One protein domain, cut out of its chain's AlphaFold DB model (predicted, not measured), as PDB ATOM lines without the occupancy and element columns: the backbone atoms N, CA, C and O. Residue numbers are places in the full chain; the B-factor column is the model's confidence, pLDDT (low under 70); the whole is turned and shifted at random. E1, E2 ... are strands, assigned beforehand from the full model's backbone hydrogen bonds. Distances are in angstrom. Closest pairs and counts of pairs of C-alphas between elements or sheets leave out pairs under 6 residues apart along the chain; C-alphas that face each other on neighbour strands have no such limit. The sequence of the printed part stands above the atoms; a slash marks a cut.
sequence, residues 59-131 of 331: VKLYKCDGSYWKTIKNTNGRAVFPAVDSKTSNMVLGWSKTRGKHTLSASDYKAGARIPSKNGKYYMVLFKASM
ATOM      1  N   VAL A  59     254.336 274.306 115.846       95.75
ATOM      2  CA  VAL A  59     255.149 273.631 116.854       95.75
ATOM      3  C   VAL A  59     256.601 274.023 116.625       95.75
ATOM      4  O   VAL A  59     257.156 273.749 115.562       95.75
ATOM      5  N   LYS A  60     257.219 274.675 117.610       97.44
ATOM      6  CA  LYS A  60     258.616 275.107 117.550       97.44
ATOM      7  C   LYS A  60     259.512 274.019 118.132       97.44
ATOM      8  O   LYS A  60     259.323 273.585 119.270       97.44
ATOM      9  N   LEU A  61     260.484 273.590 117.345       98.25
ATOM     10  CA  LEU A  61     261.472 272.593 117.713       98.25
ATOM     11  C   LEU A  61     262.832 273.260 117.901       98.25
ATOM     12  O   LEU A  61     263.239 274.107 117.103       98.25
ATOM     13  N   TYR A  62     263.528 272.846 118.950       98.50
ATOM     14  CA  TYR A  62     264.793 273.408 119.395       98.50
ATOM     15  C   TYR A  62     265.833 272.300 119.558       98.50
ATOM     16  O   TYR A  62     265.497 271.145 119.839       98.50
ATOM     17  N   LYS A  63     267.107 272.656 119.411       98.00
ATOM     18  CA  LYS A  63     268.227 271.789 119.777       98.00
ATOM     19  C   LYS A  63     268.269 271.584 121.298       98.00
ATOM     20  O   LYS A  63     267.564 272.249 122.059       98.00
ATOM     21  N   CYS A  64     269.086 270.632 121.750       97.12
ATOM     22  CA  CYS A  64     269.218 270.295 123.175       97.12
ATOM     23  C   CYS A  64     269.691 271.500 124.010       97.12
ATOM     24  O   CYS A  64     269.183 271.733 125.107       97.12
ATOM     25  N   ASP A  65     270.589 272.309 123.446       96.50
ATOM     26  CA  ASP A  65     271.088 273.557 124.022       96.50
ATOM     27  C   ASP A  65     270.071 274.705 123.974       96.50
ATOM     28  O   ASP A  65     270.388 275.788 124.435       96.50
ATOM     29  N   GLY A  66     268.853 274.505 123.463       97.50
ATOM     30  CA  GLY A  66     267.814 275.531 123.362       97.50
ATOM     31  C   GLY A  66     267.911 276.453 122.151       97.50
ATOM     32  O   GLY A  66     267.036 277.307 122.005       97.50
ATOM     33  N   SER A  67     268.898 276.282 121.266       97.75
ATOM     34  CA  SER A  67     268.915 277.010 119.999       97.75
ATOM     35  C   SER A  67     267.699 276.615 119.160       97.75
ATOM     36  O   SER A  67     267.265 275.458 119.158       97.75
ATOM     37  N   TYR A  68     267.131 277.562 118.415       97.94
ATOM     38  CA  TYR A  68     266.059 277.243 117.473       97.94
ATOM     39  C   TYR A  68     266.552 276.251 116.411       97.94
ATOM     40  O   TYR A  68     267.712 276.302 115.996       97.94
ATOM     41  N   TRP A  69     265.677 275.333 115.995       97.44
ATOM     42  CA  TRP A  69     265.947 274.425 114.883       97.44
ATOM     43  C   TRP A  69     264.952 274.617 113.744       97.44
ATOM     44  O   TRP A  69     265.356 275.006 112.653       97.44
ATOM     45  N   LYS A  70     263.661 274.343 113.977       97.00
ATOM     46  CA  LYS A  70     262.623 274.509 112.947       97.00
ATOM     47  C   LYS A  70     261.216 274.616 113.522       97.00
ATOM     48  O   LYS A  70     260.975 274.310 114.687       97.00
ATOM     49  N   THR A  71     260.262 274.982 112.671       96.38
ATOM     50  CA  THR A  71     258.829 274.981 112.985       96.38
ATOM     51  C   THR A  71     258.115 273.912 112.161       96.38
ATOM     52  O   THR A  71     258.341 273.803 110.960       96.38
ATOM     53  N   ILE A  72     257.231 273.137 112.792       94.88
ATOM     54  CA  ILE A  72     256.333 272.184 112.127       94.88
ATOM     55  C   ILE A  72     254.900 272.710 112.209       94.88
ATOM     56  O   ILE A  72     254.442 273.095 113.285       94.88
ATOM     57  N   LYS A  73     254.175 272.686 111.086       93.50
ATOM     58  CA  LYS A  73     252.729 272.941 111.066       93.50
ATOM     59  C   LYS A  73     251.979 271.672 111.483       93.50
ATOM     60  O   LYS A  73     252.135 270.633 110.848       93.50
ATOM     61  N   ASN A  74     251.149 271.754 112.519       93.06
ATOM     62  CA  ASN A  74     250.316 270.654 113.022       93.06
ATOM     63  C   ASN A  74     248.811 270.975 112.928       93.06
ATOM     64  O   ASN A  74     248.041 270.701 113.847       93.06
ATOM     65  N   THR A  75     248.381 271.587 111.821       89.19
ATOM     66  CA  THR A  75     247.005 272.087 111.636       89.19
ATOM     67  C   THR A  75     245.941 270.995 111.799       89.19
ATOM     68  O   THR A  75     244.913 271.222 112.436       89.19
ATOM     69  N   ASN A  76     246.203 269.790 111.283       87.69
ATOM     70  CA  ASN A  76     245.282 268.649 111.336       87.69
ATOM     71  C   ASN A  76     245.504 267.716 112.546       87.69
ATOM     72  O   ASN A  76     244.846 266.681 112.639       87.69
ATOM     73  N   GLY A  77     246.443 268.033 113.448       87.94
ATOM     74  CA  GLY A  77     246.762 267.196 114.612       87.94
ATOM     75  C   GLY A  77     247.397 265.837 114.282       87.94
ATOM     76  O   GLY A  77     247.389 264.936 115.125       87.94
ATOM     77  N   ARG A  78     247.899 265.645 113.053       91.62
ATOM     78  CA  ARG A  78     248.511 264.385 112.589       91.62
ATOM     79  C   ARG A  78     250.029 264.463 112.441       91.62
ATOM     80  O   ARG A  78     250.634 263.446 112.114       91.62
ATOM     81  N   ALA A  79     250.644 265.625 112.667       94.62
ATOM     82  CA  ALA A  79     252.092 265.749 112.575       94.62
ATOM     83  C   ALA A  79     252.784 264.863 113.621       94.62
ATOM     84  O   ALA A  79     252.287 264.668 114.736       94.62
ATOM     85  N   VAL A  80     253.951 264.345 113.250       95.75
ATOM     86  CA  VAL A  80     254.788 263.513 114.114       95.75
ATOM     87  C   VAL A  80     256.106 264.207 114.409       95.75
ATOM     88  O   VAL A  80     256.582 265.045 113.641       95.75
ATOM     89  N   PHE A  81     256.705 263.843 115.533       96.75
ATOM     90  CA  PHE A  81     258.053 264.258 115.864       96.75
ATOM     91  C   PHE A  81     259.059 263.676 114.860       96.75
ATOM     92  O   PHE A  81     259.057 262.462 114.645       96.75
ATOM     93  N   PRO A  82     259.923 264.497 114.244       96.31
ATOM     94  CA  PRO A  82     260.873 264.010 113.254       96.31
ATOM     95  C   PRO A  82     262.039 263.269 113.923       96.31
ATOM     96  O   PRO A  82     262.426 263.593 115.051       96.31
ATOM     97  N   ALA A  83     262.621 262.310 113.204       96.44
ATOM     98  CA  ALA A  83     263.985 261.867 113.471       96.44
ATOM     99  C   ALA A  83     264.977 262.979 113.094       96.44
ATOM    100  O   ALA A  83     264.646 263.890 112.326       96.44
ATOM    101  N   VAL A  84     266.179 262.928 113.662       96.06
ATOM    102  CA  VAL A  84     267.216 263.942 113.440       96.06
ATOM    103  C   VAL A  84     268.547 263.243 113.252       96.06
ATOM    104  O   VAL A  84     268.975 262.488 114.127       96.06
ATOM    105  N   ASP A  85     269.209 263.537 112.140       93.56
ATOM    106  CA  ASP A  85     270.623 263.248 111.981       93.56
ATOM    107  C   ASP A  85     271.428 264.413 112.571       93.56
ATOM    108  O   ASP A  85     271.280 265.563 112.155       93.56
ATOM    109  N   SER A  86     272.245 264.119 113.583       86.50
ATOM    110  CA  SER A  86     273.114 265.118 114.208       86.50
ATOM    111  C   SER A  86     274.376 265.398 113.387       86.50
ATOM    112  O   SER A  86     275.125 266.297 113.761       86.50
ATOM    113  N   LYS A  87     274.625 264.623 112.318       85.69
ATOM    114  CA  LYS A  87     275.860 264.602 111.516       85.69
ATOM    115  C   LYS A  87     277.115 264.318 112.347       85.69
ATOM    116  O   LYS A  87     278.226 264.656 111.960       85.69
ATOM    117  N   THR A  88     276.934 263.698 113.513       87.12
ATOM    118  CA  THR A  88     277.995 263.339 114.458       87.12
ATOM    119  C   THR A  88     277.683 261.992 115.111       87.12
ATOM    120  O   THR A  88     276.598 261.435 114.950       87.12
ATOM    121  N   SER A  89     278.591 261.504 115.959       86.88
ATOM    122  CA  SER A  89     278.356 260.314 116.793       86.88
ATOM    123  C   SER A  89     277.290 260.505 117.891       86.88
ATOM    124  O   SER A  89     276.959 259.540 118.591       86.88
ATOM    125  N   ASN A  90     276.761 261.723 118.076       94.62
ATOM    126  CA  ASN A  90     275.665 261.996 119.003       94.62
ATOM    127  C   ASN A  90     274.330 261.494 118.439       94.62
ATOM    128  O   ASN A  90     274.078 261.551 117.236       94.62
ATOM    129  N   MET A  91     273.426 261.080 119.322       97.25
ATOM    130  CA  MET A  91     272.121 260.547 118.937       97.25
ATOM    131  C   MET A  91     270.985 261.373 119.527       97.25
ATOM    132  O   MET A  91     270.891 261.544 120.741       97.25
ATOM    133  N   VAL A  92     270.075 261.844 118.677       97.62
ATOM    134  CA  VAL A  92     268.819 262.447 119.134       97.62
ATOM    135  C   VAL A  92     267.822 261.326 119.418       97.62
ATOM    136  O   VAL A  92     267.355 260.644 118.513       97.62
ATOM    137  N   LEU A  93     267.500 261.124 120.694       97.38
ATOM    138  CA  LEU A  93     266.618 260.046 121.157       97.38
ATOM    139  C   LEU A  93     265.131 260.356 120.955       97.38
ATOM    140  O   LEU A  93     264.294 259.451 120.945       97.38
ATOM    141  N   GLY A  94     264.800 261.639 120.837       97.62
ATOM    142  CA  GLY A  94     263.434 262.126 120.782       97.62
ATOM    143  C   GLY A  94     263.337 263.585 121.205       97.62
ATOM    144  O   GLY A  94     264.277 264.363 121.037       97.62
ATOM    145  N   TRP A  95     262.189 263.938 121.767       98.31
ATOM    146  CA  TRP A  95     261.756 265.304 122.017       98.31
ATOM    147  C   TRP A  95     261.163 265.440 123.413       98.31
ATOM    148  O   TRP A  95     260.388 264.592 123.851       98.31
ATOM    149  N   SER A  96     261.486 266.532 124.100       98.06
ATOM    150  CA  SER A  96     260.980 266.839 125.438       98.06
ATOM    151  C   SER A  96     260.457 268.266 125.516       98.06
ATOM    152  O   SER A  96     260.893 269.134 124.768       98.06
ATOM    153  N   LYS A  97     259.553 268.541 126.458       97.31
ATOM    154  CA  LYS A  97     259.208 269.925 126.826       97.31
ATOM    155  C   LYS A  97     260.316 270.604 127.644       97.31
ATOM    156  O   LYS A  97     260.316 271.825 127.764       97.31
ATOM    157  N   THR A  98     261.265 269.832 128.170       97.88
ATOM    158  CA  THR A  98     262.375 270.321 128.992       97.88
ATOM    159  C   THR A  98     263.662 270.398 128.168       97.88
ATOM    160  O   THR A  98     264.033 269.440 127.487       97.88
ATOM    161  N   ARG A  99     264.354 271.540 128.241       98.00
ATOM    162  CA  ARG A  99     265.657 271.790 127.597       98.00
ATOM    163  C   ARG A  99     266.777 270.990 128.280       98.00
ATOM    164  O   ARG A  99     266.683 270.696 129.466       98.00
ATOM    165  N   GLY A 100     267.845 270.667 127.546       97.62
ATOM    166  CA  GLY A 100     269.090 270.138 128.125       97.62
ATOM    167  C   GLY A 100     269.090 268.651 128.497       97.62
ATOM    168  O   GLY A 100     269.976 268.201 129.219       97.62
ATOM    169  N   LYS A 101     268.113 267.859 128.039       97.81
ATOM    170  CA  LYS A 101     268.028 266.436 128.406       97.81
ATOM    171  C   LYS A 101     268.972 265.550 127.595       97.81
ATOM    172  O   LYS A 101     269.106 265.699 126.379       97.81
ATOM    173  N   HIS A 102     269.520 264.543 128.279       97.25
ATOM    174  CA  HIS A 102     270.410 263.520 127.712       97.25
ATOM    175  C   HIS A 102     269.881 262.078 127.821       97.25
ATOM    176  O   HIS A 102     270.523 261.134 127.365       97.25
ATOM    177  N   THR A 103     268.699 261.895 128.412       96.44
ATOM    178  CA  THR A 103     267.971 260.620 128.465       96.44
ATOM    179  C   THR A 103     266.482 260.874 128.267       96.44
ATOM    180  O   THR A 103     265.982 261.952 128.603       96.44
ATOM    181  N   LEU A 104     265.779 259.892 127.704       95.19
ATOM    182  CA  LEU A 104     264.350 259.990 127.408       95.19
ATOM    183  C   LEU A 104     263.530 259.483 128.609       95.19
ATOM    184  O   LEU A 104     263.682 258.333 129.027       95.19
ATOM    185  N   SER A 105     262.655 260.309 129.181       94.50
ATOM    186  CA  SER A 105     261.714 259.893 130.234       94.50
ATOM    187  C   SER A 105     260.394 259.385 129.654       94.50
ATOM    188  O   SER A 105     260.121 259.519 128.466       94.50
ATOM    189  N   ALA A 106     259.546 258.800 130.505       92.06
ATOM    190  CA  ALA A 106     258.226 258.308 130.096       92.06
ATOM    191  C   ALA A 106     257.290 259.420 129.577       92.06
ATOM    192  O   ALA A 106     256.403 259.143 128.780       92.06
ATOM    193  N   SER A 107     257.507 260.664 130.014       93.75
ATOM    194  CA  SER A 107     256.777 261.861 129.582       93.75
ATOM    195  C   SER A 107     257.279 262.479 128.270       93.75
ATOM    196  O   SER A 107     256.668 263.426 127.776       93.75
ATOM    197  N   ASP A 108     258.390 261.983 127.720       97.12
ATOM    198  CA  ASP A 108     258.971 262.490 126.477       97.12
ATOM    199  C   ASP A 108     258.450 261.729 125.249       97.12
ATOM    200  O   ASP A 108     257.816 260.675 125.340       97.12
ATOM    201  N   TYR A 109     258.776 262.245 124.066       96.88
ATOM    202  CA  TYR A 109     258.256 261.761 122.795       96.88
ATOM    203  C   TYR A 109     259.371 261.194 121.921       96.88
ATOM    204  O   TYR A 109     260.384 261.842 121.672       96.88
ATOM    205  N   LYS A 110     259.180 259.979 121.411       95.56
ATOM    206  CA  LYS A 110     260.099 259.351 120.450       95.56
ATOM    207  C   LYS A 110     259.908 259.957 119.057       95.56
ATOM    208  O   LYS A 110     258.828 260.461 118.745       95.56
ATOM    209  N   ALA A 111     260.915 259.841 118.195       94.44
ATOM    210  CA  ALA A 111     260.722 260.083 116.765       94.44
ATOM    211  C   ALA A 111     259.584 259.196 116.216       94.44
ATOM    212  O   ALA A 111     259.409 258.051 116.636       94.44
ATOM    213  N   GLY A 112     258.767 259.759 115.326       92.69
ATOM    214  CA  GLY A 112     257.561 259.132 114.783       92.69
ATOM    215  C   GLY A 112     256.327 259.184 115.696       92.69
ATOM    216  O   GLY A 112     255.233 258.868 115.235       92.69
ATOM    217  N   ALA A 113     256.447 259.604 116.961       93.56
ATOM    218  CA  ALA A 113     255.281 259.795 117.826       93.56
ATOM    219  C   ALA A 113     254.451 261.006 117.373       93.56
ATOM    220  O   ALA A 113     255.012 262.019 116.946       93.56
ATOM    221  N   ARG A 114     253.118 260.934 117.503       94.19
ATOM    222  CA  ARG A 114     252.247 262.093 117.253       94.19
ATOM    223  C   ARG A 114     252.610 263.249 118.177       94.19
ATOM    224  O   ARG A 114     252.821 263.057 119.373       94.19
ATOM    225  N   ILE A 115     252.605 264.456 117.620       95.50
ATOM    226  CA  ILE A 115     252.731 265.675 118.410       95.50
ATOM    227  C   ILE A 115     251.386 265.922 119.109       95.50
ATOM    228  O   ILE A 115     250.368 266.053 118.424       95.50
ATOM    229  N   PRO A 116     251.351 265.991 120.452       92.38
ATOM    230  CA  PRO A 116     250.097 265.972 121.206       92.38
ATOM    231  C   PRO A 116     249.303 267.284 121.135       92.38
ATOM    232  O   PRO A 116     248.107 267.279 121.398       92.38
ATOM    233  N   SER A 117     249.943 268.404 120.790       88.94
ATOM    234  CA  SER A 117     249.298 269.720 120.705       88.94
ATOM    235  C   SER A 117     249.482 270.347 119.322       88.94
ATOM    236  O   SER A 117     250.478 270.101 118.633       88.94
ATOM    237  N   LYS A 118     248.526 271.197 118.923       87.44
ATOM    238  CA  LYS A 118     248.621 272.022 117.708       87.44
ATOM    239  C   LYS A 118     249.732 273.074 117.808       87.44
ATOM    240  O   LYS A 118     250.216 273.535 116.782       87.44
ATOM    241  N   ASN A 119     250.164 273.424 119.019       88.00
ATOM    242  CA  ASN A 119     251.247 274.368 119.295       88.00
ATOM    243  C   ASN A 119     252.184 273.832 120.396       88.00
ATOM    244  O   ASN A 119     251.883 272.853 121.079       88.00
ATOM    245  N   GLY A 120     253.348 274.453 120.567       92.19
ATOM    246  CA  GLY A 120     254.244 274.135 121.680       92.19
ATOM    247  C   GLY A 120     255.717 274.307 121.347       92.19
ATOM    248  O   GLY A 120     256.082 274.547 120.196       92.19
ATOM    249  N   LYS A 121     256.552 274.179 122.379       96.69
ATOM    250  CA  LYS A 121     258.013 274.188 122.280       96.69
ATOM    251  C   LYS A 121     258.544 272.831 122.731       96.69
ATOM    252  O   LYS A 121     258.181 272.375 123.814       96.69
ATOM    253  N   TYR A 122     259.387 272.210 121.911       98.25
ATOM    254  CA  TYR A 122     260.026 270.936 122.238       98.25
ATOM    255  C   TYR A 122     261.514 270.972 121.896       98.25
ATOM    256  O   TYR A 122     261.913 271.550 120.888       98.25
ATOM    257  N   TYR A 123     262.322 270.323 122.723       98.56
ATOM    258  CA  TYR A 123     263.776 270.287 122.650       98.56
ATOM    259  C   TYR A 123     264.244 268.872 122.341       98.56
ATOM    260  O   TYR A 123     263.680 267.903 122.858       98.56
ATOM    261  N   MET A 124     265.283 268.749 121.519       98.44
ATOM    262  CA  MET A 124     265.942 267.469 121.277       98.44
ATOM    263  C   MET A 124     266.478 266.881 122.587       98.44
ATOM    264  O   MET A 124     267.178 267.556 123.344       98.44
ATOM    265  N   VAL A 125     266.209 265.599 122.812       98.44
ATOM    266  CA  VAL A 125     266.879 264.807 123.846       98.44
ATOM    267  C   VAL A 125     268.129 264.199 123.224       98.44
ATOM    268  O   VAL A 125     268.024 263.341 122.348       98.44
ATOM    269  N   LEU A 126     269.308 264.658 123.642       97.69
ATOM    270  CA  LEU A 126     270.573 264.364 122.966       97.69
ATOM    271  C   LEU A 126     271.436 263.420 123.797       97.69
ATOM    272  O   LEU A 126     271.981 263.817 124.821       97.69
ATOM    273  N   PHE A 127     271.630 262.197 123.334       98.12
ATOM    274  CA  PHE A 127     272.654 261.312 123.864       98.12
ATOM    275  C   PHE A 127     274.013 261.675 123.262       98.12
ATOM    276  O   PHE A 127     274.190 261.628 122.042       98.12
ATOM    277  N   LYS A 128     274.967 262.058 124.114       96.81
ATOM    278  CA  LYS A 128     276.318 262.434 123.685       96.81
ATOM    279  C   LYS A 128     277.167 261.187 123.450       96.81
ATOM    280  O   LYS A 128     277.104 260.254 124.245       96.81
ATOM    281  N   ALA A 129     278.022 261.201 122.430       93.75
ATOM    282  CA  ALA A 129     278.949 260.099 122.155       93.75
ATOM    283  C   ALA A 129     279.820 259.741 123.377       93.75
ATOM    284  O   ALA A 129     280.016 258.568 123.677       93.75
ATOM    285  N   SER A 130     280.244 260.741 124.159       95.12
ATOM    286  CA  SER A 130     281.016 260.557 125.402       95.12
ATOM    287  C   SER A 130     280.275 259.804 126.520       95.12
ATOM    288  O   SER A 130     280.889 259.363 127.496       95.12
ATOM    289  N   MET A 131     278.954 259.647 126.400       96.88
ATOM    290  CA  MET A 131     278.130 258.874 127.330       96.88
ATOM    291  C   MET A 131     278.047 257.394 126.946       96.88
ATOM    292  O   MET A 131     277.590 256.585 127.757       96.88
TER     293      MET A 131
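Overview. This is residues 59 to 131 of the 331 residues of an uncharacterized protein of Blautia sp. BIOML-A1 (UniProt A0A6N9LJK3). With little regular structure, this is one small sheet of four strands, curled like part of a barrel, with residues 74 to 90 running along its open side from E2 to E3. Printed are 73 residues with E1, E2, E3 and E4 along the chain and no named helix; the sheet is mixed, in the order E2 E1 E4 E3. The class is all strand, with 24 residues in named elements; the whole is compact, radius of gyration of the C-alphas 11.6 A, yet elongated, 39 by 24 by 18 A.

Arrangement. Start at E1, residues 59 to 62, in a hairpin with antiparallel E2, residues 68 to 73; N 61 and O 70 are 2.8 A apart. E3, residues 91 to 96, and E4, residues 120 to 127, make another hairpin, antiparallel, with N 93 and O 125 at 2.8 A. E1 and E4 are parallel, with N 60 and O 120 at 2.8 A.

Along the chain. Find C-alpha 59 at (255.149, 273.631, 116.854), where E1 begins. E2 spans 15.4 A, E3 14.4 A and E4 22.5 A, ending at C-alpha 127, (272.654, 261.312, 123.864).

Size, cuts and confidence. The printed part has no cut; E2 to E3 and E3 to E4 are long links. No printed residue is under 70 in pLDDT.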